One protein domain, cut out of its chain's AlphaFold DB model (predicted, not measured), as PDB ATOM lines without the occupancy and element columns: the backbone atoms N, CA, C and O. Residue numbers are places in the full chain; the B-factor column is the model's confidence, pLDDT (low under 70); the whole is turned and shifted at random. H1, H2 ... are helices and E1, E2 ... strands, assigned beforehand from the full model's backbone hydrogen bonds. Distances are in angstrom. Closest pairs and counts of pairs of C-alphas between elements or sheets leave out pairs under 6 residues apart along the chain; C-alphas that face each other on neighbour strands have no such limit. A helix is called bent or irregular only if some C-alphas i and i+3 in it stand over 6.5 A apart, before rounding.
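AT A GLANCE: This is residues 6 to 200 of the 201 residues of the protein "DUF3828 domain-containing protein" of Duganella sp. BJB475 (UniProt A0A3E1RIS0). A five-stranded sheet, curled like part of a barrel, wraps round the later part of one very long helix, H1, whose residues 6 to 31 stick out of the body as a long arm. H2 and the first part of H3 pack side by side beyond one region of the sheet, and residues 188 to 200, mostly H3, make a second, shorter arm. The printed part has 195 residues, with three named helices and five named strands in the order H1, H2, E1, E2, E3, E4, E5, H3; the antiparallel sheet runs E1, E2, E3, E4, E5, and the class is mixed, helices and strands. The whole is loose, with a radius of gyration of the C-alphas of 23.1 A, and spans 99 by 49 by 29 A, the arms making the length.

IN THESE COORDINATES: Find C-alpha 6 at (18.533, -55.173, 20.005); from there H1 runs through residues 6 to 48, 64.5 A, to C-alpha 48 at (30.854, 7.567, 11.669). H1 is irregular, but only just: C-alphas 6 and 9 are 6.53 A apart. H2 follows at residues 65 to 81, 24.0 A. Then read E1 at 115 to 120, E2 at 123 to 129, E3 at 139 to 149, 31.0 A, E4 at 152 to 162, 28.7 A, and E5 at 165 to 171. H3, residues 172 to 198, 39.2 A, ends with C-alpha 198 at (7.859, 21.884, -34.496).

HOW THE PARTS SIT: Begin with the sheet, a meander, each strand the antiparallel neighbour of the one before. Look for N 117 and O 125, 2.8 A, between E1 and E2; N 126 and O 142, 2.8 A, between E2 and E3; N 145 and O 157, 2.8 A, between E3 and E4; and N 165 and O 162, 2.9 A, between E4 and E5. E4 bends by 59 degrees at residue 157. The sheet curls round H1 at residues 32 to 44, in two layers, a helix on one face of a sheet; their closest C-alphas, Leu 37 and Ala 116 of E1, are 6.4 A apart. H2 only grazes the sheet with residues 65 to 68, and H3 with 172 to 177. H2 and H3 touch, the closest C-alphas being Asn 74 and Asn 180, 5.7 A, at a shallow tilt of 30 degrees, the same way. H1 is apart from H2 and H3. Every O i to N i+4 pair is within hydrogen-bond range in H2 and H3, and 37 of 39 in H1.

THE WHOLE: The C-alphas of Ala 6 and Leu 200, the two farthest apart, are 98.6 A apart. Without the stretches that stand free, the body spans 45 by 38 by 29 A. The printed part has no cut. The links H1 to H2, 16 residues, and H2 to E1, 33 residues, are long. Look for pLDDT under 70 at residues 6 to 13, 51 to 52 and 198 to 200; the mean of the printed part is 89.3.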
ATOM      1  N   ALA A   6      18.661 -55.281  21.461       60.59
ATOM      2  CA  ALA A   6      18.533 -55.173  20.005       60.59
ATOM      3  C   ALA A   6      17.740 -53.941  19.527       60.59
ATOM      4  O   ALA A   6      17.860 -53.553  18.369       60.59
ATOM      5  N   HIS A   7      16.941 -53.311  20.394       56.75
ATOM      6  CA  HIS A   7      16.170 -52.111  20.040       56.75
ATOM      7  C   HIS A   7      16.673 -50.844  20.743       56.75
ATOM      8  O   HIS A   7      16.417 -49.746  20.274       56.75
ATOM      9  N   ILE A   8      17.471 -50.956  21.807       60.09
ATOM     10  CA  ILE A   8      17.958 -49.789  22.570       60.09
ATOM     11  C   ILE A   8      19.027 -49.008  21.787       60.09
ATOM     12  O   ILE A   8      19.029 -47.781  21.792       60.09
ATOM     13  N   LEU A   9      19.915 -49.714  21.081       58.62
ATOM     14  CA  LEU A   9      20.982 -49.125  20.262       58.62
ATOM     15  C   LEU A   9      20.482 -48.244  19.093       58.62
ATOM     16  O   LEU A   9      20.982 -47.123  18.965       58.62
ATOM     17  N   PRO A  10      19.505 -48.669  18.261       64.19
ATOM     18  CA  PRO A  10      18.975 -47.818  17.191       64.19
ATOM     19  C   PRO A  10      18.177 -46.615  17.721       64.19
ATOM     20  O   PRO A  10      18.286 -45.524  17.169       64.19
ATOM     21  N   PHE A  11      17.439 -46.757  18.828       62.44
ATOM     22  CA  PHE A  11      16.732 -45.617  19.428       62.44
ATOM     23  C   PHE A  11      17.687 -44.598  20.061       62.44
ATOM     24  O   PHE A  11      17.485 -43.398  19.893       62.44
ATOM     25  N   ALA A  12      18.750 -45.046  20.736       66.56
ATOM     26  CA  ALA A  12      19.748 -44.152  21.323       66.56
ATOM     27  C   ALA A  12      20.533 -43.371  20.254       66.56
ATOM     28  O   ALA A  12      20.768 -42.176  20.414       66.56
ATOM     29  N   SER A  13      20.894 -44.017  19.142       66.94
ATOM     30  CA  SER A  13      21.591 -43.360  18.026       66.94
ATOM     31  C   SER A  13      20.702 -42.361  17.279       66.94
ATOM     32  O   SER A  13      21.169 -41.270  16.957       66.94
ATOM     33  N   LEU A  14      19.412 -42.665  17.088       73.56
ATOM     34  CA  LEU A  14      18.442 -41.718  16.527       73.56
ATOM     35  C   LEU A  14      18.269 -40.477  17.422       73.56
ATOM     36  O   LEU A  14      18.242 -39.349  16.927       73.56
ATOM     37  N   LEU A  15      18.193 -40.671  18.743       70.56
ATOM     38  CA  LEU A  15      18.078 -39.581  19.719       70.56
ATOM     39  C   LEU A  15      19.309 -38.671  19.695       70.56
ATOM     40  O   LEU A  15      19.172 -37.452  19.627       70.56
ATOM     41  N   VAL A  16      20.505 -39.262  19.678       72.94
ATOM     42  CA  VAL A  16      21.769 -38.520  19.592       72.94
ATOM     43  C   VAL A  16      21.857 -37.733  18.280       72.94
ATOM     44  O   VAL A  16      22.128 -36.535  18.313       72.94
ATOM     45  N   ALA A  17      21.554 -38.355  17.135       75.62
ATOM     46  CA  ALA A  17      21.556 -37.673  15.837       75.62
ATOM     47  C   ALA A  17      20.554 -36.505  15.785       75.62
ATOM     48  O   ALA A  17      20.870 -35.440  15.256       75.62
ATOM     49  N   THR A  18      19.374 -36.673  16.388       77.62
ATOM     50  CA  THR A  18      18.350 -35.620  16.453       77.62
ATOM     51  C   THR A  18      18.816 -34.438  17.306       77.62
ATOM     52  O   THR A  18      18.661 -33.288  16.897       77.62
ATOM     53  N   VAL A  19      19.437 -34.696  18.462       81.19
ATOM     54  CA  VAL A  19      19.992 -33.638  19.324       81.19
ATOM     55  C   VAL A  19      21.093 -32.861  18.600       81.19
ATOM     56  O   VAL A  19      21.088 -31.631  18.643       81.19
ATOM     57  N   PHE A  20      21.992 -33.547  17.885       80.12
ATOM     58  CA  PHE A  20      23.021 -32.880  17.084       80.12
ATOM     59  C   PHE A  20      22.423 -32.029  15.959       80.12
ATOM     60  O   PHE A  20      22.816 -30.876  15.812       80.12
ATOM     61  N   ALA A  21      21.434 -32.539  15.219       81.06
ATOM     62  CA  ALA A  21      20.775 -31.778  14.157       81.06
ATOM     63  C   ALA A  21      20.097 -30.499  14.687       81.06
ATOM     64  O   ALA A  21      20.226 -29.430  14.087       81.06
ATOM     65  N   ILE A  22      19.423 -30.585  15.840       84.12
ATOM     66  CA  ILE A  22      18.806 -29.422  16.495       84.12
ATOM     67  C   ILE A  22      19.880 -28.420  16.934       84.12
ATOM     68  O   ILE A  22      19.741 -27.226  16.672       84.12
ATOM     69  N   ALA A  23      20.961 -28.884  17.568       82.12
ATOM     70  CA  ALA A  23      22.049 -28.016  18.009       82.12
ATOM     71  C   ALA A  23      22.717 -27.286  16.830       82.12
ATOM     72  O   ALA A  23      22.932 -26.076  16.907       82.12
ATOM     73  N   SER A  24      22.974 -27.982  15.718       82.75
ATOM     74  CA  SER A  24      23.518 -27.381  14.494       82.75
ATOM     75  C   SER A  24      22.584 -26.326  13.903       82.75
ATOM     76  O   SER A  24      23.045 -25.253  13.522       82.75
ATOM     77  N   LEU A  25      21.273 -26.583  13.871       86.12
ATOM     78  CA  LEU A  25      20.292 -25.614  13.379       86.12
ATOM     79  C   LEU A  25      20.227 -24.361  14.267       86.12
ATOM     80  O   LEU A  25      20.142 -23.245  13.755       86.12
ATOM     81  N   LEU A  26      20.279 -24.535  15.590       87.00
ATOM     82  CA  LEU A  26      20.289 -23.423  16.543       87.00
ATOM     83  C   LEU A  26      21.571 -22.594  16.435       87.00
ATOM     84  O   LEU A  26      21.490 -21.368  16.426       87.00
ATOM     85  N   ALA A  27      22.730 -23.244  16.303       83.69
ATOM     86  CA  ALA A  27      24.005 -22.567  16.099       83.69
ATOM     87  C   ALA A  27      24.019 -21.785  14.777       83.69
ATOM     88  O   ALA A  27      24.364 -20.605  14.767       83.69
ATOM     89  N   TYR A  28      23.555 -22.405  13.686       83.31
ATOM     90  CA  TYR A  28      23.426 -21.748  12.387       83.31
ATOM     91  C   TYR A  28      22.512 -20.520  12.464       83.31
ATOM     92  O   TYR A  28      22.881 -19.437  12.016       83.31
ATOM     93  N   LYS A  29      21.339 -20.660  13.094       83.38
ATOM     94  CA  LYS A  29      20.409 -19.547  13.301       83.38
ATOM     95  C   LYS A  29      21.046 -18.424  14.123       83.38
ATOM     96  O   LYS A  29      20.936 -17.268  13.733       83.38
ATOM     97  N   ALA A  30      21.720 -18.744  15.227       82.44
ATOM     98  CA  ALA A  30      22.373 -17.745  16.072       82.44
ATOM     99  C   ALA A  30      23.483 -16.995  15.317       82.44
ATOM    100  O   ALA A  30      23.565 -15.772  15.406       82.44
ATOM    101  N   GLN A  31      24.296 -17.705  14.532       83.50
ATOM    102  CA  GLN A  31      25.350 -17.102  13.717       83.50
ATOM    103  C   GLN A  31      24.778 -16.214  12.606       83.50
ATOM    104  O   GLN A  31      25.260 -15.103  12.394       83.50
ATOM    105  N   PHE A  32      23.724 -16.671  11.931       86.06
ATOM    106  CA  PHE A  32      23.013 -15.895  10.919       86.06
ATOM    107  C   PHE A  32      22.440 -14.594  11.497       86.06
ATOM    108  O   PHE A  32      22.591 -13.529  10.901       86.06
ATOM    109  N   GLU A  33      21.818 -14.674  12.678       86.69
ATOM    110  CA  GLU A  33      21.240 -13.527  13.385       86.69
ATOM    111  C   GLU A  33      22.313 -12.547  13.876       86.69
ATOM    112  O   GLU A  33      22.164 -11.339  13.691       86.69
ATOM    113  N   ALA A  34      23.411 -13.049  14.444       89.94
ATOM    114  CA  ALA A  34      24.546 -12.221  14.845       89.94
ATOM    115  C   ALA A  34      25.181 -11.514  13.636       89.94
ATOM    116  O   ALA A  34      25.498 -10.329  13.714       89.94
ATOM    117  N   GLY A  35      25.286 -12.209  12.498       94.19
ATOM    118  CA  GLY A  35      25.852 -11.665  11.265       94.19
ATOM    119  C   GLY A  35      25.128 -10.418  10.749       94.19
ATOM    120  O   GLY A  35      25.793  -9.495  10.291       94.19
ATOM    121  N   GLN A  36      23.798 -10.345  10.876       95.88
ATOM    122  CA  GLN A  36      23.015  -9.166  10.463       95.88
ATOM    123  C   GLN A  36      23.364  -7.925  11.291       95.88
ATOM    124  O   GLN A  36      23.594  -6.845  10.750       95.88
ATOM    125  N   LEU A  37      23.411  -8.087  12.616       97.38
ATOM    126  CA  LEU A  37      23.728  -6.995  13.532       97.38
ATOM    127  C   LEU A  37      25.175  -6.544  13.362       97.38
ATOM    128  O   LEU A  37      25.427  -5.342  13.299       97.38
ATOM    129  N   THR A  38      26.111  -7.489  13.249       97.19
ATOM    130  CA  THR A  38      27.523  -7.191  13.000       97.19
ATOM    131  C   THR A  38      27.709  -6.450  11.682       97.19
ATOM    132  O   THR A  38      28.435  -5.465  11.660       97.19
ATOM    133  N   PHE A  39      27.024  -6.862  10.611       97.56
ATOM    134  CA  PHE A  39      27.089  -6.198   9.309       97.56
ATOM    135  C   PHE A  39      26.715  -4.708   9.397       97.56
ATOM    136  O   PHE A  39      27.535  -3.849   9.074       97.56
ATOM    137  N   ILE A  40      25.529  -4.391   9.930       98.12
ATOM    138  CA  ILE A  40      25.064  -3.000  10.056       98.12
ATOM    139  C   ILE A  40      25.888  -2.207  11.080       98.12
ATOM    140  O   ILE A  40      26.221  -1.045  10.851       98.12
ATOM    141  N   THR A  41      26.272  -2.822  12.199       98.06
ATOM    142  CA  THR A  41      27.077  -2.145  13.231       98.06
ATOM    143  C   THR A  41      28.467  -1.785  12.708       98.06
ATOM    144  O   THR A  41      28.940  -0.674  12.948       98.06
ATOM    145  N   ASN A  42      29.115  -2.689  11.968       96.69
ATOM    146  CA  ASN A  42      30.426  -2.436  11.373       96.69
ATOM    147  C   ASN A  42      30.355  -1.319  10.330       96.69
ATOM    148  O   ASN A  42      31.236  -0.458  10.314       96.69
ATOM    149  N   PHE A  43      29.292  -1.302   9.518       96.50
ATOM    150  CA  PHE A  43      29.031  -0.206   8.590       96.50
ATOM    151  C   PHE A  43      28.995   1.138   9.326       96.50
ATOM    152  O   PHE A  43      29.818   2.001   9.031       96.50
ATOM    153  N   TYR A  44      28.145   1.298  10.345       97.06
ATOM    154  CA  TYR A  44      28.053   2.564  11.085       97.06
ATOM    155  C   TYR A  44      29.323   2.915  11.859       97.06
ATOM    156  O   TYR A  44      29.668   4.091  11.960       97.06
ATOM    157  N   THR A  45      30.035   1.919  12.387       96.00
ATOM    158  CA  THR A  45      31.320   2.136  13.067       96.00
ATOM    159  C   THR A  45      32.329   2.753  12.102       96.00
ATOM    160  O   THR A  45      32.957   3.759  12.430       96.00
ATOM    161  N   SER A  46      32.453   2.192  10.896       93.88
ATOM    162  CA  SER A  46      33.334   2.724   9.853       93.88
ATOM    163  C   SER A  46      32.846   4.080   9.338       93.88
ATOM    164  O   SER A  46      33.635   5.015   9.217       93.88
ATOM    165  N   TYR A  47      31.545   4.201   9.066       94.50
ATOM    166  CA  TYR A  47      30.925   5.392   8.489       94.50
ATOM    167  C   TYR A  47      31.082   6.620   9.395       94.50
ATOM    168  O   TYR A  47      31.571   7.659   8.958       94.50
ATOM    169  N   LEU A  48      30.759   6.480  10.686       93.62
ATOM    170  CA  LEU A  48      30.854   7.567  11.669       93.62
ATOM    171  C   LEU A  48      32.292   7.865  12.120       93.62
ATOM    172  O   LEU A  48      32.516   8.878  12.777       93.62
ATOM    173  N   SER A  49      33.263   7.018  11.769       90.19
ATOM    174  CA  SER A  49      34.688   7.280  12.018       90.19
ATOM    175  C   SER A  49      35.351   8.095  10.900       90.19
ATOM    176  O   SER A  49      36.480   8.552  11.073       90.19
ATOM    177  N   ASN A  50      34.684   8.278   9.753       85.12
ATOM    178  CA  ASN A  50      35.242   8.993   8.612       85.12
ATOM    179  C   ASN A  50      34.874  10.494   8.653       85.12
ATOM    180  O   ASN A  50      33.693  10.834   8.551       85.12
ATOM    181  N   PRO A  51      35.853  11.418   8.737       68.69
ATOM    182  CA  PRO A  51      35.589  12.857   8.677       68.69
ATOM    183  C   PRO A  51      35.056  13.329   7.308       68.69
ATOM    184  O   PRO A  51      34.435  14.385   7.243       68.69
ATOM    185  N   GLY A  52      35.246  12.548   6.235       66.81
ATOM    186  CA  GLY A  52      34.666  12.754   4.898       66.81
ATOM    187  C   GLY A  52      33.398  11.926   4.637       66.81
ATOM    188  O   GLY A  52      33.198  11.444   3.521       66.81
ATOM    189  N   ARG A  53      32.584  11.686   5.675       75.12
ATOM    190  CA  ARG A  53      31.272  11.012   5.578       75.12
ATOM    191  C   ARG A  53      30.400  11.627   4.466       75.12
ATOM    192  O   ARG A  53      30.558  12.809   4.176       75.12
ATOM    193  N   ARG A  54      29.488  10.829   3.884       76.31
ATOM    194  CA  ARG A  54      28.728  11.029   2.615       76.31
ATOM    195  C   ARG A  54      29.365  10.485   1.335       76.31
ATOM    196  O   ARG A  54      28.872  10.746   0.246       76.31
ATOM    197  N   THR A  55      30.439   9.705   1.436       75.94
ATOM    198  CA  THR A  55      30.861   8.898   0.282       75.94
ATOM    199  C   THR A  55      29.946   7.674   0.186       75.94
ATOM    200  O   THR A  55      29.799   6.983   1.202       75.94
ATOM    201  N   PRO A  56      29.354   7.378  -0.984       81.88
ATOM    202  CA  PRO A  56      28.597   6.151  -1.181       81.88
ATOM    203  C   PRO A  56      29.447   4.920  -0.834       81.88
ATOM    204  O   PRO A  56      30.665   4.927  -1.061       81.88
ATOM    205  N   PRO A  57      28.847   3.847  -0.295       88.56
ATOM    206  CA  PRO A  57      29.559   2.594  -0.108       88.56
ATOM    207  C   PRO A  57      30.131   2.095  -1.444       88.56
ATOM    208  O   PRO A  57      29.488   2.268  -2.481       88.56
ATOM    209  N   PRO A  58      31.312   1.449  -1.454       89.88
ATOM    210  CA  PRO A  58      31.821   0.805  -2.660       89.88
ATOM    211  C   PRO A  58      30.805  -0.185  -3.242       89.88
ATOM    212  O   PRO A  58      30.146  -0.907  -2.486       89.88
ATOM    213  N   ALA A  59      30.722  -0.262  -4.570       89.75
ATOM    214  CA  ALA A  59      29.868  -1.235  -5.249       89.75
ATOM    215  C   ALA A  59      30.184  -2.674  -4.797       89.75
ATOM    216  O   ALA A  59      31.345  -3.029  -4.560       89.75
ATOM    217  N   GLY A  60      29.143  -3.487  -4.643       91.81
ATOM    218  CA  GLY A  60      29.184  -4.861  -4.153       91.81
ATOM    219  C   GLY A  60      29.432  -5.012  -2.649       91.81
ATOM    220  O   GLY A  60      29.496  -6.148  -2.168       91.81
ATOM    221  N   SER A  61      29.591  -3.921  -1.885       92.94
ATOM    222  CA  SER A  61      29.997  -3.999  -0.468       92.94
ATOM    223  C   SER A  61      28.856  -3.859   0.541       92.94
ATOM    224  O   SER A  61      28.929  -4.446   1.623       92.94
ATOM    225  N   PHE A  62      27.816  -3.088   0.217       96.19
ATOM    226  CA  PHE A  62      26.772  -2.723   1.177       96.19
ATOM    227  C   PHE A  62      25.374  -3.011   0.654       96.19
ATOM    228  O   PHE A  62      24.599  -3.682   1.333       96.19
ATOM    229  N   TYR A  63      25.056  -2.538  -0.546       97.31
ATOM    230  CA  TYR A  63      23.761  -2.750  -1.172       97.31
ATOM    231  C   TYR A  63      23.707  -4.090  -1.906       97.31
ATOM    232  O   TYR A  63      24.729  -4.652  -2.290       97.31
ATOM    233  N   SER A  64      22.498  -4.625  -2.052       97.94
ATOM    234  CA  SER A  64      22.235  -5.775  -2.918       97.94
ATOM    235  C   SER A  64      22.438  -5.382  -4.375       97.94
ATOM    236  O   SER A  64      22.213  -4.224  -4.732       97.94
ATOM    237  N   GLU A  65      22.774  -6.344  -5.231       97.12
ATOM    238  CA  GLU A  65      22.958  -6.099  -6.671       97.12
ATOM    239  C   GLU A  65      21.740  -5.396  -7.310       97.12
ATOM    240  O   GLU A  65      21.869  -4.494  -8.146       97.12
ATOM    241  N   GLU A  66      20.533  -5.770  -6.879       96.88
ATOM    242  CA  GLU A  66      19.286  -5.179  -7.365       96.88
ATOM    243  C   GLU A  66      19.133  -3.711  -6.947       96.88
ATOM    244  O   GLU A  66      18.736  -2.878  -7.766       96.88
ATOM    245  N   LEU A  67      19.449  -3.380  -5.690       97.06
ATOM    246  CA  LEU A  67      19.386  -2.004  -5.201       97.06
ATOM    247  C   LEU A  67      20.498  -1.141  -5.817       97.06
ATOM    248  O   LEU A  67      20.237   0.003  -6.185       97.06
ATOM    249  N   GLU A  68      21.701  -1.689  -6.012       96.62
ATOM    250  CA  GLU A  68      22.785  -0.997  -6.723       96.62
ATOM    251  C   GLU A  68      22.395  -0.671  -8.164       96.62
ATOM    252  O   GLU A  68      22.598   0.451  -8.625       96.62
ATOM    253  N   THR A  69      21.768  -1.616  -8.865       96.88
ATOM    254  CA  THR A  69      21.273  -1.397 -10.231       96.88
ATOM    255  C   THR A  69      20.206  -0.302 -10.277       96.88
ATOM    256  O   THR A  69      20.176   0.516 -11.205       96.88
ATOM    257  N   LEU A  70      19.324  -0.270  -9.275       96.94
ATOM    258  CA  LEU A  70      18.272   0.732  -9.165       96.94
ATOM    259  C   LEU A  70      18.846   2.138  -8.909       96.94
ATOM    260  O   LEU A  70      18.465   3.078  -9.608       96.94
ATOM    261  N   LEU A  71      19.806   2.264  -7.986       95.69
ATOM    262  CA  LEU A  71      20.542   3.506  -7.717       95.69
ATOM    263  C   LEU A  71      21.332   3.980  -8.941       95.69
ATOM    264  O   LEU A  71      21.199   5.124  -9.361       95.69
ATOM    265  N   ALA A  72      22.089   3.087  -9.579       95.31
ATOM    266  CA  ALA A  72      22.855   3.421 -10.777       95.31
ATOM    267  C   ALA A  72      21.946   3.898 -11.922       95.31
ATOM    268  O   ALA A  72      22.314   4.787 -12.694       95.31
ATOM    269  N   THR A  73      20.740   3.332 -12.032       96.38
ATOM    270  CA  THR A  73      19.734   3.796 -12.993       96.38
ATOM    271  C   THR A  73      19.268   5.210 -12.669       96.38
ATOM    272  O   THR A  73      19.208   6.027 -13.584       96.38
ATOM    273  N   ASN A  74      18.991   5.508 -11.400       95.94
ATOM    274  CA  ASN A  74      18.594   6.837 -10.940       95.94
ATOM    275  C   ASN A  74      19.668   7.887 -11.201       95.94
ATOM    276  O   ASN A  74      19.410   8.859 -11.908       95.94
ATOM    277  N   HIS A  75      20.904   7.624 -10.778       93.50
ATOM    278  CA  HIS A  75      22.036   8.514 -11.032       93.50
ATOM    279  C   HIS A  75      22.253   8.764 -12.525       93.50
ATOM    280  O   HIS A  75      22.502   9.895 -12.939       93.50
ATOM    281  N   ARG A  76      22.103   7.730 -13.363       94.44
ATOM    282  CA  ARG A  76      22.193   7.880 -14.820       94.44
ATOM    283  C   ARG A  76      21.055   8.728 -15.388       94.44
ATOM    284  O   ARG A  76      21.323   9.557 -16.252       94.44
ATOM    285  N   LEU A  77      19.811   8.506 -14.958       93.75
ATOM    286  CA  LEU A  77      18.663   9.292 -15.420       93.75
ATOM    287  C   LEU A  77      18.814  10.756 -15.012       93.75
ATOM    288  O   LEU A  77      18.662  11.627 -15.862       93.75
ATOM    289  N   CYS A  78      19.207  11.021 -13.769       92.25
ATOM    290  CA  CYS A  78      19.519  12.364 -13.299       92.25
ATOM    291  C   CYS A  78      20.610  13.028 -14.136       92.25
ATOM    292  O   CYS A  78      20.399  14.117 -14.656       92.25
ATOM    293  N   ALA A  79      21.739  12.355 -14.367       89.88
ATOM    294  CA  ALA A  79      22.825  12.910 -15.174       89.88
ATOM    295  C   ALA A  79      22.421  13.225 -16.630       89.88
ATOM    296  O   ALA A  79      23.071  14.042 -17.282       89.88
ATOM    297  N   GLN A  80      21.393  12.558 -17.163       90.50
ATOM    298  CA  GLN A  80      20.918  12.746 -18.536       90.50
ATOM    299  C   GLN A  80      19.792  13.773 -18.657       90.50
ATOM    300  O   GLN A  80      19.715  14.456 -19.677       90.50
ATOM    301  N   LEU A  81      18.901  13.826 -17.666       88.88
ATOM    302  CA  LEU A  81      17.620  14.527 -17.758       88.88
ATOM    303  C   LEU A  81      17.529  15.749 -16.841       88.88
ATOM    304  O   LEU A  81      16.668  16.593 -17.073       88.88
ATOM    305  N   ALA A  82      18.393  15.869 -15.829       83.00
ATOM    306  CA  ALA A  82      18.440  17.065 -14.995       83.00
ATOM    307  C   ALA A  82      18.862  18.279 -15.835       83.00
ATOM    308  O   ALA A  82      19.769  18.203 -16.675       83.00
ATOM    309  N   HIS A  83      18.200  19.412 -15.616       78.44
ATOM    310  CA  HIS A  83      18.474  20.635 -16.364       78.44
ATOM    311  C   HIS A  83      19.325  21.610 -15.545       78.44
ATOM    312  O   HIS A  83      18.941  22.029 -14.459       78.44
ATOM    313  N   GLY A  84      20.449  22.053 -16.115       74.31
ATOM    314  CA  GLY A  84      21.256  23.129 -15.536       74.31
ATOM    315  C   GLY A  84      21.880  22.754 -14.190       74.31
ATOM    316  O   GLY A  84      22.730  21.870 -14.135       74.31
ATOM    317  N   ASP A  85      21.499  23.480 -13.141       73.19
ATOM    318  CA  ASP A  85      21.966  23.346 -11.758       73.19
ATOM    319  C   ASP A  85      20.992  22.568 -10.852       73.19
ATOM    320  O   ASP A  85      21.133  22.604  -9.629       73.19
ATOM    321  N   GLU A  86      20.017  21.857 -11.430       81.50
ATOM    322  CA  GLU A  86      19.095  20.997 -10.682       81.50
ATOM    323  C   GLU A  86      19.869  19.917  -9.906       81.50
ATOM    324  O   GLU A  86      20.565  19.074 -10.481       81.50
ATOM    325  N   ILE A  87      19.736  19.949  -8.579       81.12
ATOM    326  CA  ILE A  87      20.178  18.875  -7.692       81.12
ATOM    327  C   ILE A  87      19.230  17.695  -7.931       81.12
ATOM    328  O   ILE A  87      18.022  17.829  -7.759       81.12
ATOM    329  N   CYS A  88      19.770  16.566  -8.387       85.69
ATOM    330  CA  CYS A  88      19.000  15.380  -8.756       85.69
ATOM    331  C   CYS A  88      19.711  14.126  -8.260       85.69
ATOM    332  O   CYS A  88      20.942  14.038  -8.330       85.69
ATOM    333  N   GLY A  89      18.926  13.146  -7.832       86.25
ATOM    334  CA  GLY A  89      19.392  11.846  -7.397       86.25
ATOM    335  C   GLY A  89      18.926  11.571  -5.982       86.25
ATOM    336  O   GLY A  89      18.889  12.467  -5.139       86.25
ATOM    337  N   TYR A  90      18.637  10.305  -5.715       86.50
ATOM    338  CA  TYR A  90      18.077   9.864  -4.442       86.50
ATOM    339  C   TYR A  90      18.863  10.333  -3.205       86.50
ATOM    340  O   TYR A  90      18.298  10.629  -2.157       86.50
ATOM    341  N   ASP A  91      20.188  10.391  -3.318       87.69
ATOM    342  CA  ASP A  91      21.128  10.756  -2.258       87.69
ATOM    343  C   ASP A  91      21.639  12.203  -2.360       87.69
ATOM    344  O   ASP A  91      22.601  12.572  -1.683       87.69
ATOM    345  N   ALA A  92      21.013  13.037  -3.192       87.00
ATOM    346  CA  ALA A  92      21.482  14.395  -3.449       87.00
ATOM    347  C   ALA A  92      21.105  15.392  -2.334       87.00
ATOM    348  O   ALA A  92      21.862  16.327  -2.061       87.00
ATOM    349  N   ASP A  93      19.981  15.164  -1.647       84.38
ATOM    350  CA  ASP A  93      19.409  16.098  -0.664       84.38
ATOM    351  C   ASP A  93      19.889  15.883   0.779       84.38
ATOM    352  O   ASP A  93      19.520  16.635   1.685       84.38
ATOM    353  N   GLY A  94      20.714  14.870   1.045       89.25
ATOM    354  CA  GLY A  94      21.187  14.619   2.400       89.25
ATOM    355  C   GLY A  94      21.937  13.312   2.584       89.25
ATOM    356  O   GLY A  94      22.151  12.526   1.668       89.25
ATOM    357  N   ASP A  95      22.351  13.076   3.824       92.88
ATOM    358  CA  ASP A  95      22.960  11.816   4.221       92.88
ATOM    359  C   ASP A  95      21.868  10.771   4.472       92.88
ATOM    360  O   ASP A  95      21.263  10.740   5.544       92.88
ATOM    361  N   ILE A  96      21.634   9.897   3.493       92.94
ATOM    362  CA  ILE A  96      20.606   8.845   3.558       92.94
ATOM    363  C   ILE A  96      20.830   7.836   4.696       92.94
ATOM    364  O   ILE A  96      19.887   7.204   5.167       92.94
ATOM    365  N   PHE A  97      22.065   7.685   5.185       95.19
ATOM    366  CA  PHE A  97      22.375   6.771   6.290       95.19
ATOM    367  C   PHE A  97      22.132   7.406   7.655       95.19
ATOM    368  O   PHE A  97      22.064   6.693   8.662       95.19
ATOM    369  N   LEU A  98      22.023   8.734   7.700       95.19
ATOM    370  CA  LEU A  98      21.757   9.503   8.909       95.19
ATOM    371  C   LEU A  98      20.405  10.222   8.882       95.19
ATOM    372  O   LEU A  98      20.035  10.788   9.909       95.19
ATOM    373  N   ASP A  99      19.686  10.179   7.757       93.81
ATOM    374  CA  ASP A  99      18.403  10.857   7.542       93.81
ATOM    375  C   ASP A  99      18.478  12.335   7.978       93.81
ATOM    376  O   ASP A  99      17.778  12.825   8.873       93.81
ATOM    377  N   THR A 100      19.487  13.036   7.450       93.69
ATOM    378  CA  THR A 100      19.750  14.436   7.800       93.69
ATOM    379  C   THR A 100      20.653  15.130   6.783       93.69
ATOM    380  O   THR A 100      21.531  14.518   6.174       93.69
ATOM    381  N   GLN A 101      20.497  16.446   6.660       92.25
ATOM    382  CA  GLN A 101      21.403  17.308   5.895       92.25
ATOM    383  C   GLN A 101      22.651  17.705   6.680       92.25
ATOM    384  O   GLN A 101      23.681  18.014   6.088       92.25
ATOM    385  N   GLU A 102      22.581  17.706   8.009       92.00
ATOM    386  CA  GLU A 102      23.662  18.152   8.885       92.00
ATOM    387  C   GLU A 102      23.762  17.275  10.133       92.00
ATOM    388  O   GLU A 102      22.836  16.560  10.512       92.00
ATOM    389  N   THR A 103      24.926  17.317  10.771       94.50
ATOM    390  CA  THR A 103      25.263  16.497  11.941       94.50
ATOM    391  C   THR A 103      26.114  17.322  12.888       94.50
ATOM    392  O   THR A 103      26.799  18.243  12.436       94.50
ATOM    393  N   ALA A 104      26.147  16.956  14.170       94.56
ATOM    394  CA  ALA A 104      27.063  17.592  15.106       94.56
ATOM    395  C   ALA A 104      28.524  17.510  14.590       94.56
ATOM    396  O   ALA A 104      28.949  16.447  14.111       94.56
ATOM    397  N   PRO A 105      29.316  18.599  14.690       92.00
ATOM    398  CA  PRO A 105      30.688  18.634  14.172       92.00
ATOM    399  C   PRO A 105      31.588  17.547  14.759       92.00
ATOM    400  O   PRO A 105      32.484  17.040  14.093       92.00
ATOM    401  N   ASP A 106      31.327  17.169  16.006       92.06
ATOM    402  CA  ASP A 106      32.088  16.187  16.760       92.06
ATOM    403  C   ASP A 106      31.385  14.824  16.847       92.06
ATOM    404  O   ASP A 106      31.787  14.005  17.677       92.06
ATOM    405  N   LEU A 107      30.346  14.589  16.030       94.62
ATOM    406  CA  LEU A 107      29.601  13.333  15.984       94.62
ATOM    407  C   LEU A 107      30.534  12.168  15.639       94.62
ATOM    408  O   LEU A 107      31.181  12.172  14.590       94.62
ATOM    409  N   ASP A 108      30.523  11.158  16.504       95.19
ATOM    410  CA  ASP A 108      31.190   9.870  16.336       95.19
ATOM    411  C   ASP A 108      30.233   8.731  16.730       95.19
ATOM    412  O   ASP A 108      29.139   8.967  17.253       95.19
ATOM    413  N   PHE A 109      30.648   7.484  16.499       95.44
ATOM    414  CA  PHE A 109      29.834   6.297  16.778       95.44
ATOM    415  C   PHE A 109      29.336   6.215  18.235       95.44
ATOM    416  O   PHE A 109      28.182   5.856  18.485       95.44
ATOM    417  N   ASN A 110      30.174   6.588  19.206       95.19
ATOM    418  CA  ASN A 110      29.829   6.522  20.625       95.19
ATOM    419  C   ASN A 110      28.870   7.653  21.014       95.19
ATOM    420  O   ASN A 110      27.865   7.417  21.692       95.19
ATOM    421  N   LYS A 111      29.148   8.882  20.568       96.19
ATOM    422  CA  LYS A 111      28.309  10.058  20.838       96.19
ATOM    423  C   LYS A 111      26.944   9.947  20.184       96.19
ATOM    424  O   LYS A 111      25.964  10.354  20.804       96.19
ATOM    425  N   ALA A 112      26.870   9.327  19.008       96.69
ATOM    426  CA  ALA A 112      25.616   9.030  18.329       96.69
ATOM    427  C   ALA A 112      24.705   8.092  19.139       96.69
ATOM    428  O   ALA A 112      23.525   7.962  18.821       96.69
ATOM    429  N   ARG A 113      25.223   7.437  20.194       97.00
ATOM    430  CA  ARG A 113      24.493   6.460  21.022       97.00
ATOM    431  C   ARG A 113      23.851   5.373  20.162       97.00
ATOM    432  O   ARG A 113      22.714   4.974  20.418       97.00
ATOM    433  N   PHE A 114      24.588   4.933  19.144       98.06
ATOM    434  CA  PHE A 114      24.111   3.986  18.151       98.06
ATOM    435  C   PHE A 114      23.634   2.683  18.800       98.06
ATOM    436  O   PHE A 114      24.282   2.121  19.688       98.06
ATOM    437  N   LYS A 115      22.487   2.192  18.335       97.81
ATOM    438  CA  LYS A 115      21.899   0.913  18.724       97.81
ATOM    439  C   LYS A 115      21.380   0.218  17.482       97.81
ATOM    440  O   LYS A 115      20.687   0.841  16.689       97.81
ATOM    441  N   ALA A 116      21.638  -1.078  17.381       97.69
ATOM    442  CA  ALA A 116      21.040  -1.951  16.384       97.69
ATOM    443  C   ALA A 116      20.299  -3.083  17.094       97.69
ATOM    444  O   ALA A 116      20.834  -3.711  18.012       97.69
ATOM    445  N   ILE A 117      19.070  -3.347  16.668       96.88
ATOM    446  CA  ILE A 117      18.280  -4.484  17.124       96.88
ATOM    447  C   ILE A 117      17.745  -5.235  15.920       96.88
ATOM    448  O   ILE A 117      17.427  -4.663  14.881       96.88
ATOM    449  N   ARG A 118      17.606  -6.545  16.064       95.62
ATOM    450  CA  ARG A 118      16.940  -7.335  15.044       95.62
ATOM    451  C   ARG A 118      15.436  -7.193  15.227       95.62
ATOM    452  O   ARG A 118      14.920  -7.461  16.310       95.62
ATOM    453  N   SER A 119      14.742  -6.817  14.161       94.56
ATOM    454  CA  SER A 119      13.291  -6.593  14.166       94.56
ATOM    455  C   SER A 119      12.512  -7.675  13.417       94.56
ATOM    456  O   SER A 119      11.289  -7.746  13.515       94.56
ATOM    457  N   GLY A 120      13.205  -8.563  12.699       92.69
ATOM    458  CA  GLY A 120      12.581  -9.606  11.891       92.69
ATOM    459  C   GLY A 120      13.588 -10.596  11.315       92.69
ATOM    460  O   GLY A 120      14.771 -10.591  11.647       92.69
ATOM    461  N   LYS A 121      13.130 -11.500  10.438       92.56
ATOM    462  CA  LYS A 121      14.012 -12.521   9.831       92.56
ATOM    463  C   LYS A 121      15.124 -11.916   8.971       92.56
ATOM    464  O   LYS A 121      16.199 -12.499   8.882       92.56
ATOM    465  N   ARG A 122      14.832 -10.787   8.332       96.00
ATOM    466  CA  ARG A 122      15.681 -10.097   7.359       96.00
ATOM    467  C   ARG A 122      15.736  -8.601   7.647       96.00
ATOM    468  O   ARG A 122      15.868  -7.821   6.720       96.00
ATOM    469  N   THR A 123      15.522  -8.189   8.892       97.31
ATOM    470  CA  THR A 123      15.433  -6.764   9.209       97.31
ATOM    471  C   THR A 123      16.196  -6.411  10.470       97.31
ATOM    472  O   THR A 123      16.131  -7.125  11.479       97.31
ATOM    473  N   VAL A 124      16.905  -5.288  10.391       98.31
ATOM    474  CA  VAL A 124      17.635  -4.672  11.496       98.31
ATOM    475  C   VAL A 124      17.145  -3.242  11.633       98.31
ATOM    476  O   VAL A 124      17.233  -2.467  10.687       98.31
ATOM    477  N   ASP A 125      16.649  -2.899  12.814       98.19
ATOM    478  CA  ASP A 125      16.268  -1.534  13.150       98.19
ATOM    479  C   ASP A 125      17.434  -0.898  13.892       98.19
ATOM    480  O   ASP A 125      17.947  -1.456  14.869       98.19
ATOM    481  N   VAL A 126      17.846   0.277  13.438       98.31
ATOM    482  CA  VAL A 126      18.858   1.083  14.105       98.31
ATOM    483  C   VAL A 126      18.241   2.336  14.694       98.31
ATOM    484  O   VAL A 126      17.248   2.859  14.191       98.31
ATOM    485  N   SER A 127      18.849   2.823  15.766       98.19
ATOM    486  CA  SER A 127      18.580   4.153  16.298       98.19
ATOM    487  C   SER A 127      19.865   4.818  16.758       98.19
ATOM    488  O   SER A 127      20.777   4.164  17.264       98.19
ATOM    489  N   PHE A 128      19.936   6.124  16.556       98.00
ATOM    490  CA  PHE A 128      21.070   6.966  16.917       98.00
ATOM    491  C   PHE A 128      20.597   8.417  17.018       98.00
ATOM    492  O   PHE A 128      19.461   8.723  16.668       98.00
ATOM    493  N   ASN A 129      21.447   9.309  17.513       97.88
ATOM    494  CA  ASN A 129      21.165  10.734  17.607       97.88
ATOM    495  C   ASN A 129      22.246  11.529  16.867       97.88
ATOM    496  O   ASN A 129      23.432  11.368  17.154       97.88
ATOM    497  N   VAL A 130      21.840  12.376  15.919       96.94
ATOM    498  CA  VAL A 130      22.768  13.139  15.065       96.94
ATOM    499  C   VAL A 130      23.215  14.477  15.673       96.94
ATOM    500  O   VAL A 130      24.242  15.012  15.253       96.94
ATOM    501  N   PHE A 131      22.523  14.968  16.711       97.38
ATOM    502  CA  PHE A 131      22.928  16.098  17.562       97.38
ATOM    503  C   PHE A 131      22.711  15.768  19.052       97.38
ATOM    504  O   PHE A 131      21.779  16.274  19.687       97.38
ATOM    505  N   PRO A 132      23.567  14.919  19.658       95.81
ATOM    506  CA  PRO A 132      23.320  14.358  20.992       95.81
ATOM    507  C   PRO A 132      23.167  15.399  22.108       95.81
ATOM    508  O   PRO A 132      22.521  15.130  23.125       95.81
ATOM    509  N   SER A 133      23.764  16.578  21.918       96.00
ATOM    510  CA  SER A 133      23.713  17.715  22.842       96.00
ATOM    511  C   SER A 133      22.408  18.514  22.763       96.00
ATOM    512  O   SER A 133      22.099  19.249  23.695       96.00
ATOM    513  N   GLU A 134      21.626  18.360  21.691       95.88
ATOM    514  CA  GLU A 134      20.404  19.137  21.439       95.88
ATOM    515  C   GLU A 134      19.112  18.356  21.749       95.88
ATOM    516  O   GLU A 134      17.997  18.863  21.618       95.88
ATOM    517  N   GLY A 135      19.249  17.119  22.230       93.06
ATOM    518  CA  GLY A 135      18.144  16.314  22.738       93.06
ATOM    519  C   GLY A 135      17.503  15.392  21.698       93.06
ATOM    520  O   GLY A 135      18.037  15.135  20.623       93.06
ATOM    521  N   LYS A 136      16.345  14.829  22.059       93.56
ATOM    522  CA  LYS A 136      15.727  13.688  21.356       93.56
ATOM    523  C   LYS A 136      15.099  14.022  20.001       93.56
ATOM    524  O   LYS A 136      14.811  13.113  19.238       93.56
ATOM    525  N   ASN A 137      14.909  15.300  19.674       94.38
ATOM    526  CA  ASN A 137      14.381  15.710  18.363       94.38
ATOM    527  C   ASN A 137      15.332  15.335  17.209       94.38
ATOM    528  O   ASN A 137      14.938  15.287  16.047       94.38
ATOM    529  N   TYR A 138      16.584  15.038  17.551       96.38
ATOM    530  CA  TYR A 138      17.627  14.597  16.636       96.38
ATOM    531  C   TYR A 138      17.864  13.087  16.688       96.38
ATOM    532  O   TYR A 138      18.828  12.599  16.099       96.38
ATOM    533  N   ASP A 139      17.000  12.346  17.389       97.00
ATOM    534  CA  ASP A 139      16.962  10.897  17.271       97.00
ATOM    535  C   ASP A 139      16.523  10.532  15.844       97.00
ATOM    536  O   ASP A 139      15.660  11.175  15.235       97.00
ATOM    537  N   ARG A 140      17.156   9.501  15.300       97.12
ATOM    538  CA  ARG A 140      16.904   8.944  13.975       97.12
ATOM    539  C   ARG A 140      16.679   7.458  14.106       97.12
ATOM    540  O   ARG A 140      17.228   6.812  15.006       97.12
ATOM    541  N   GLN A 141      15.844   6.925  13.225       97.62
ATOM    542  CA  GLN A 141      15.547   5.506  13.167       97.62
ATOM    543  C   GLN A 141      15.528   5.064  11.716       97.62
ATOM    544  O   GLN A 141      14.874   5.685  10.886       97.62
ATOM    545  N   ILE A 142      16.231   3.977  11.425       97.94
ATOM    546  CA  ILE A 142      16.260   3.389  10.088       97.94
ATOM    547  C   ILE A 142      16.062   1.887  10.235       97.94
ATOM    548  O   ILE A 142      16.689   1.246  11.080       97.94
ATOM    549  N   ARG A 143      15.181   1.314   9.422       98.31
ATOM    550  CA  ARG A 143      15.044  -0.132   9.270       98.31
ATOM    551  C   ARG A 143      15.736  -0.554   7.990       98.31
ATOM    552  O   ARG A 143      15.326  -0.165   6.906       98.31
ATOM    553  N   TYR A 144      16.727  -1.416   8.131       98.38
ATOM    554  CA  TYR A 144      17.384  -2.085   7.023       98.38
ATOM    555  C   TYR A 144      16.665  -3.389   6.712       98.38
ATOM    556  O   TYR A 144      16.494  -4.224   7.605       98.38
ATOM    557  N   VAL A 145      16.282  -3.586   5.454       98.19
ATOM    558  CA  VAL A 145      15.875  -4.885   4.915       98.19
ATOM    559  C   VAL A 145      17.099  -5.527   4.283       98.19
ATOM    560  O   VAL A 145      17.764  -4.932   3.443       98.19
ATOM    561  N   LEU A 146      17.417  -6.742   4.715       98.06
ATOM    562  CA  LEU A 146      18.639  -7.445   4.359       98.06
ATOM    563  C   LEU A 146      18.364  -8.629   3.432       98.06
ATOM    564  O   LEU A 146      17.394  -9.379   3.594       98.06
ATOM    565  N   LYS A 147      19.285  -8.859   2.505       96.50
ATOM    566  CA  LYS A 147      19.332 -10.019   1.616       96.50
ATOM    567  C   LYS A 147      20.672 -10.719   1.811       96.50
ATOM    568  O   LYS A 147      21.697 -10.065   1.972       96.50
ATOM    569  N   MET A 148      20.643 -12.046   1.896       94.81
ATOM    570  CA  MET A 148      21.871 -12.839   1.880       94.81
ATOM    571  C   MET A 148      22.225 -13.083   0.418       94.81
ATOM    572  O   MET A 148      21.401 -13.637  -0.310       94.81
ATOM    573  N   GLU A 149      23.416 -12.665   0.024       95.31
ATOM    574  CA  GLU A 149      24.017 -12.933  -1.282       95.31
ATOM    575  C   GLU A 149      25.283 -13.784  -1.081       95.31
ATOM    576  O   GLU A 149      25.636 -14.109   0.058       95.31
ATOM    577  N   ASP A 150      25.944 -14.193  -2.166       90.19
ATOM    578  CA  ASP A 150      27.063 -15.148  -2.112       90.19
ATOM    579  C   ASP A 150      28.202 -14.666  -1.192       90.19
ATOM    580  O   ASP A 150      28.761 -15.446  -0.418       90.19
ATOM    581  N   ASP A 151      28.456 -13.355  -1.191       88.75
ATOM    582  CA  ASP A 151      29.483 -12.685  -0.384       88.75
ATOM    583  C   ASP A 151      28.940 -12.116   0.945       88.75
ATOM    584  O   ASP A 151      29.534 -11.219   1.559       88.75
ATOM    585  N   GLY A 152      27.786 -12.606   1.405       94.06
ATOM    586  CA  GLY A 152      27.210 -12.298   2.711       94.06
ATOM    587  C   GLY A 152      26.016 -11.343   2.684       94.06
ATOM    588  O   GLY A 152      25.290 -11.216   1.702       94.06
ATOM    589  N   TRP A 153      25.772 -10.689   3.820       97.06
ATOM    590  CA  TRP A 153      24.638  -9.781   3.980       97.06
ATOM    591  C   TRP A 153      24.783  -8.527   3.125       97.06
ATOM    592  O   TRP A 153      25.865  -7.947   3.056       97.06
ATOM    593  N   ARG A 154      23.672  -8.106   2.523       97.94
ATOM    594  CA  ARG A 154      23.518  -6.863   1.769       97.94
ATOM    595  C   ARG A 154      22.209  -6.173   2.132       97.94
ATOM    596  O   ARG A 154      21.252  -6.831   2.545       97.94
ATOM    597  N   VAL A 155      22.171  -4.854   1.994       98.31
ATOM    598  CA  VAL A 155      20.971  -4.030   2.151       98.31
ATOM    599  C   VAL A 155      20.178  -4.057   0.851       98.31
ATOM    600  O   VAL A 155      20.664  -3.658  -0.200       98.31
ATOM    601  N   ASP A 156      18.952  -4.548   0.930       98.19
ATOM    602  CA  ASP A 156      18.007  -4.608  -0.189       98.19
ATOM    603  C   ASP A 156      17.011  -3.446  -0.151       98.19
ATOM    604  O   ASP A 156      16.546  -3.003  -1.192       98.19
ATOM    605  N   ASP A 157      16.715  -2.918   1.039       98.00
ATOM    606  CA  ASP A 157      15.855  -1.747   1.212       98.00
ATOM    607  C   ASP A 157      16.166  -1.025   2.530       98.00
ATOM    608  O   ASP A 157      16.724  -1.615   3.466       98.00
ATOM    609  N   MET A 158      15.761   0.235   2.625       97.62
ATOM    610  CA  MET A 158      15.872   1.063   3.825       97.62
ATOM    611  C   MET A 158      14.553   1.790   4.054       97.62
ATOM    612  O   MET A 158      13.965   2.303   3.113       97.62
ATOM    613  N   LEU A 159      14.086   1.837   5.298       97.38
ATOM    614  CA  LEU A 159      12.891   2.588   5.667       97.38
ATOM    615  C   LEU A 159      13.251   3.569   6.770       97.38
ATOM    616  O   LEU A 159      13.735   3.156   7.832       97.38
ATOM    617  N   VAL A 160      12.972   4.847   6.542       93.69
ATOM    618  CA  VAL A 160      13.091   5.871   7.580       93.69
ATOM    619  C   VAL A 160      11.922   5.728   8.552       93.69
ATOM    620  O   VAL A 160      10.761   5.576   8.161       93.69
ATOM    621  N   GLY A 161      12.246   5.712   9.840       93.12
ATOM    622  CA  GLY A 161      11.289   5.524  10.917       93.12
ATOM    623  C   GLY A 161      11.166   6.737  11.823       93.12
ATOM    624  O   GLY A 161      12.098   7.516  12.009       93.12
ATOM    625  N   SER A 162      10.007   6.848  12.464       89.38
ATOM    626  CA  SER A 162       9.766   7.810  13.535       89.38
ATOM    627  C   SER A 162       8.969   7.147  14.647       89.38
ATOM    628  O   SER A 162       7.993   6.436  14.399       89.38
ATOM    629  N   ASN A 163       9.396   7.358  15.895       87.94
ATOM    630  CA  ASN A 163       8.733   6.822  17.089       87.94
ATOM    631  C   ASN A 163       8.465   5.300  17.033       87.94
ATOM    632  O   ASN A 163       7.432   4.818  17.493       87.94
ATOM    633  N   GLY A 164       9.398   4.535  16.461       88.44
ATOM    634  CA  GLY A 164       9.330   3.077  16.323       88.44
ATOM    635  C   GLY A 164       8.438   2.585  15.181       88.44
ATOM    636  O   GLY A 164       8.239   1.378  15.048       88.44
ATOM    637  N   THR A 165       7.896   3.494  14.371       93.81
ATOM    638  CA  THR A 165       7.047   3.178  13.219       93.81
ATOM    639  C   THR A 165       7.837   3.378  11.932       93.81
ATOM    640  O   THR A 165       8.538   4.375  11.796       93.81
ATOM    641  N   PHE A 166       7.705   2.438  10.998       94.75
ATOM    642  CA  PHE A 166       8.355   2.463   9.687       94.75
ATOM    643  C   PHE A 166       7.278   2.328   8.617       94.75
ATOM    644  O   PHE A 166       6.494   1.375   8.670       94.75
ATOM    645  N   ASP A 167       7.238   3.269   7.678       90.88
ATOM    646  CA  ASP A 167       6.264   3.271   6.590       90.88
ATOM    647  C   ASP A 167       6.922   2.795   5.294       90.88
ATOM    648  O   ASP A 167       7.981   3.283   4.905       90.88
ATOM    649  N   ILE A 168       6.275   1.851   4.615       89.38
ATOM    650  CA  ILE A 168       6.701   1.364   3.299       89.38
ATOM    651  C   ILE A 168       6.583   2.451   2.221       89.38
ATOM    652  O   ILE A 168       7.207   2.342   1.168       89.38
ATOM    653  N   ALA A 169       5.782   3.492   2.463       87.25
ATOM    654  CA  ALA A 169       5.728   4.664   1.602       87.25
ATOM    655  C   ALA A 169       7.090   5.372   1.511       87.25
ATOM    656  O   ALA A 169       7.413   5.855   0.430       87.25
ATOM    657  N   ASN A 170       7.885   5.330   2.587       85.00
ATOM    658  CA  ASN A 170       9.210   5.955   2.703       85.00
ATOM    659  C   ASN A 170      10.340   4.922   2.543       85.00
ATOM    660  O   ASN A 170      11.377   4.984   3.209       85.00
ATOM    661  N   ALA A 171      10.075   3.862   1.779       94.81
ATOM    662  CA  ALA A 171      11.070   2.848   1.488       94.81
ATOM    663  C   ALA A 171      11.975   3.334   0.357       94.81
ATOM    664  O   ALA A 171      11.485   3.690  -0.716       94.81
ATOM    665  N   MET A 172      13.284   3.266   0.568       95.69
ATOM    666  CA  MET A 172      14.319   3.680  -0.376       95.69
ATOM    667  C   MET A 172      14.082   3.121  -1.779       95.69
ATOM    668  O   MET A 172      14.082   3.869  -2.752       95.69
ATOM    669  N   ARG A 173      13.808   1.815  -1.914       96.69
ATOM    670  CA  ARG A 173      13.515   1.222  -3.233       96.69
ATOM    671  C   ARG A 173      12.348   1.915  -3.932       96.69
ATOM    672  O   ARG A 173      12.385   2.103  -5.146       96.69
ATOM    673  N   ARG A 174      11.298   2.237  -3.180       95.50
ATOM    674  CA  ARG A 174      10.078   2.848  -3.704       95.50
ATOM    675  C   ARG A 174      10.317   4.297  -4.102       95.50
ATOM    676  O   ARG A 174       9.862   4.696  -5.166       95.50
ATOM    677  N   GLU A 175      11.036   5.044  -3.275       94.19
ATOM    678  CA  GLU A 175      11.416   6.432  -3.541       94.19
ATOM    679  C   GLU A 175      12.278   6.529  -4.806       94.19
ATOM    680  O   GLU A 175      11.920   7.264  -5.721       94.19
ATOM    681  N   ILE A 176      13.320   5.697  -4.936       95.81
ATOM    682  CA  ILE A 176      14.171   5.679  -6.138       95.81
ATOM    683  C   ILE A 176      13.363   5.305  -7.390       95.81
ATOM    684  O   ILE A 176      13.540   5.887  -8.461       95.81
ATOM    685  N   GLN A 177      12.476   4.307  -7.285       96.12
ATOM    686  CA  GLN A 177      11.598   3.923  -8.395       96.12
ATOM    687  C   GLN A 177      10.688   5.076  -8.814       96.12
ATOM    688  O   GLN A 177      10.563   5.346 -10.006       96.12
ATOM    689  N   HIS A 178      10.086   5.758  -7.843       94.50
ATOM    690  CA  HIS A 178       9.206   6.885  -8.091       94.50
ATOM    691  C   HIS A 178       9.945   8.046  -8.766       94.50
ATOM    692  O   HIS A 178       9.492   8.521  -9.804       94.50
ATOM    693  N   GLU A 179      11.121   8.429  -8.265       93.44
ATOM    694  CA  GLU A 179      11.940   9.489  -8.865       93.44
ATOM    695  C   GLU A 179      12.342   9.148 -10.313       93.44
ATOM    696  O   GLU A 179      12.245   9.983 -11.216       93.44
ATOM    697  N   ASN A 180      12.709   7.887 -10.579       95.00
ATOM    698  CA  ASN A 180      13.002   7.415 -11.935       95.00
ATOM    699  C   ASN A 180      11.794   7.546 -12.872       95.00
ATOM    700  O   ASN A 180      11.941   7.948 -14.029       95.00
ATOM    701  N   GLU A 181      10.602   7.188 -12.394       95.00
ATOM    702  CA  GLU A 181       9.356   7.319 -13.153       95.00
ATOM    703  C   GLU A 181       9.029   8.787 -13.450       95.00
ATOM    704  O   GLU A 181       8.648   9.108 -14.579       95.00
ATOM    705  N   GLU A 182       9.229   9.683 -12.482       92.31
ATOM    706  CA  GLU A 182       9.009  11.120 -12.649       92.31
ATOM    707  C   GLU A 182       9.981  11.749 -13.652       92.31
ATOM    708  O   GLU A 182       9.554  12.512 -14.524       92.31
ATOM    709  N   LEU A 183      11.271  11.404 -13.594       91.06
ATOM    710  CA  LEU A 183      12.275  11.849 -14.571       91.06
ATOM    711  C   LEU A 183      11.891  11.429 -15.996       91.06
ATOM    712  O   LEU A 183      11.877  12.247 -16.919       91.06
ATOM    713  N   LEU A 184      11.499  10.166 -16.177       92.38
ATOM    714  CA  LEU A 184      11.082   9.646 -17.480       92.38
ATOM    715  C   LEU A 184       9.767  10.266 -17.976       92.38
ATOM    716  O   LEU A 184       9.602  10.483 -19.179       92.38
ATOM    717  N   ALA A 185       8.812  10.538 -17.083       91.44
ATOM    718  CA  ALA A 185       7.544  11.173 -17.438       91.44
ATOM    719  C   ALA A 185       7.732  12.638 -17.865       91.44
ATOM    720  O   ALA A 185       7.112  13.075 -18.845       91.44
ATOM    721  N   ARG A 186       8.613  13.376 -17.175       86.06
ATOM    722  CA  ARG A 186       9.010  14.741 -17.550       86.06
ATOM    723  C   ARG A 186       9.595  14.773 -18.960       86.06
ATOM    724  O   ARG A 186       9.112  15.539 -19.790       86.06
ATOM    725  N   GLU A 187      10.530  13.877 -19.268       87.00
ATOM    726  CA  GLU A 187      11.160  13.810 -20.594       87.00
ATOM    727  C   GLU A 187      10.153  13.521 -21.719       87.00
ATOM    728  O   GLU A 187      10.146  14.194 -22.752       87.00
ATOM    729  N   ARG A 188       9.232  12.568 -21.510       87.56
ATOM    730  CA  ARG A 188       8.161  12.280 -22.487       87.56
ATOM    731  C   ARG A 188       7.299  13.509 -22.756       87.56
ATOM    732  O   ARG A 188       7.020  13.822 -23.910       87.56
ATOM    733  N   THR A 189       6.912  14.217 -21.697       86.00
ATOM    734  CA  THR A 189       6.073  15.418 -21.800       86.00
ATOM    735  C   THR A 189       6.801  16.540 -22.546       86.00
ATOM    736  O   THR A 189       6.217  17.169 -23.432       86.00
ATOM    737  N   SER A 190       8.086  16.758 -22.247       81.38
ATOM    738  CA  SER A 190       8.936  17.739 -22.935       81.38
ATOM    739  C   SER A 190       9.103  17.412 -24.422       81.38
ATOM    740  O   SER A 190       8.943  18.292 -25.272       81.38
ATOM    741  N   SER A 191       9.345  16.143 -24.759       81.31
ATOM    742  CA  SER A 191       9.457  15.682 -26.147       81.31
ATOM    743  C   SER A 191       8.147  15.855 -26.926       81.31
ATOM    744  O   SER A 191       8.151  16.381 -28.042       81.31
ATOM    745  N   GLU A 192       6.999  15.502 -26.334       83.06
ATOM    746  CA  GLU A 192       5.682  15.719 -26.950       83.06
ATOM    747  C   GLU A 192       5.384  17.204 -27.197       83.06
ATOM    748  O   GLU A 192       4.843  17.564 -28.250       83.06
ATOM    749  N   ALA A 193       5.737  18.076 -26.249       78.44
ATOM    750  CA  ALA A 193       5.581  19.519 -26.399       78.44
ATOM    751  C   ALA A 193       6.468  20.071 -27.530       78.44
ATOM    752  O   ALA A 193       5.986  20.839 -28.366       78.44
ATOM    753  N   ALA A 194       7.728  19.629 -27.612       79.62
ATOM    754  CA  ALA A 194       8.660  20.026 -28.666       79.62
ATOM    755  C   ALA A 194       8.195  19.570 -30.061       79.62
ATOM    756  O   ALA A 194       8.224  20.358 -31.008       79.62
ATOM    757  N   MET A 195       7.696  18.334 -30.195       77.75
ATOM    758  CA  MET A 195       7.141  17.833 -31.460       77.75
ATOM    759  C   MET A 195       5.914  18.632 -31.914       77.75
ATOM    760  O   MET A 195       5.802  18.967 -33.093       77.75
ATOM    761  N   LYS A 196       5.003  18.976 -30.992       76.81
ATOM    762  CA  LYS A 196       3.833  19.814 -31.310       76.81
ATOM    763  C   LYS A 196       4.238  21.219 -31.756       76.81
ATOM    764  O   LYS A 196       3.642  21.739 -32.693       76.81
ATOM    765  N   ALA A 197       5.246  21.818 -31.121       71.50
ATOM    766  CA  ALA A 197       5.758  23.132 -31.507       71.50
ATOM    767  C   ALA A 197       6.445  23.110 -32.886       71.50
ATOM    768  O   ALA A 197       6.235  24.015 -33.687       71.50
ATOM    769  N   GLY A 198       7.211  22.057 -33.192       69.19
ATOM    770  CA  GLY A 198       7.859  21.884 -34.496       69.19
ATOM    771  C   GLY A 198       6.893  21.598 -35.651       69.19
ATOM    772  O   GLY A 198       7.210  21.914 -36.788       69.19
ATOM    773  N   ALA A 199       5.710  21.039 -35.377       66.94
ATOM    774  CA  ALA A 199       4.672  20.786 -36.383       66.94
ATOM    775  C   ALA A 199       3.814  22.024 -36.730       66.94
ATOM    776  O   ALA A 199       2.974  21.953 -37.627       66.94
ATOM    777  N   LEU A 200       3.983  23.133 -36.001       62.69
ATOM    778  CA  LEU A 200       3.271  24.402 -36.208       62.69
ATOM    779  C   LEU A 200       4.102  25.444 -36.987       62.69
ATOM    780  O   LEU A 200       3.636  26.570 -37.174       62.69
TER     781      LEU A 200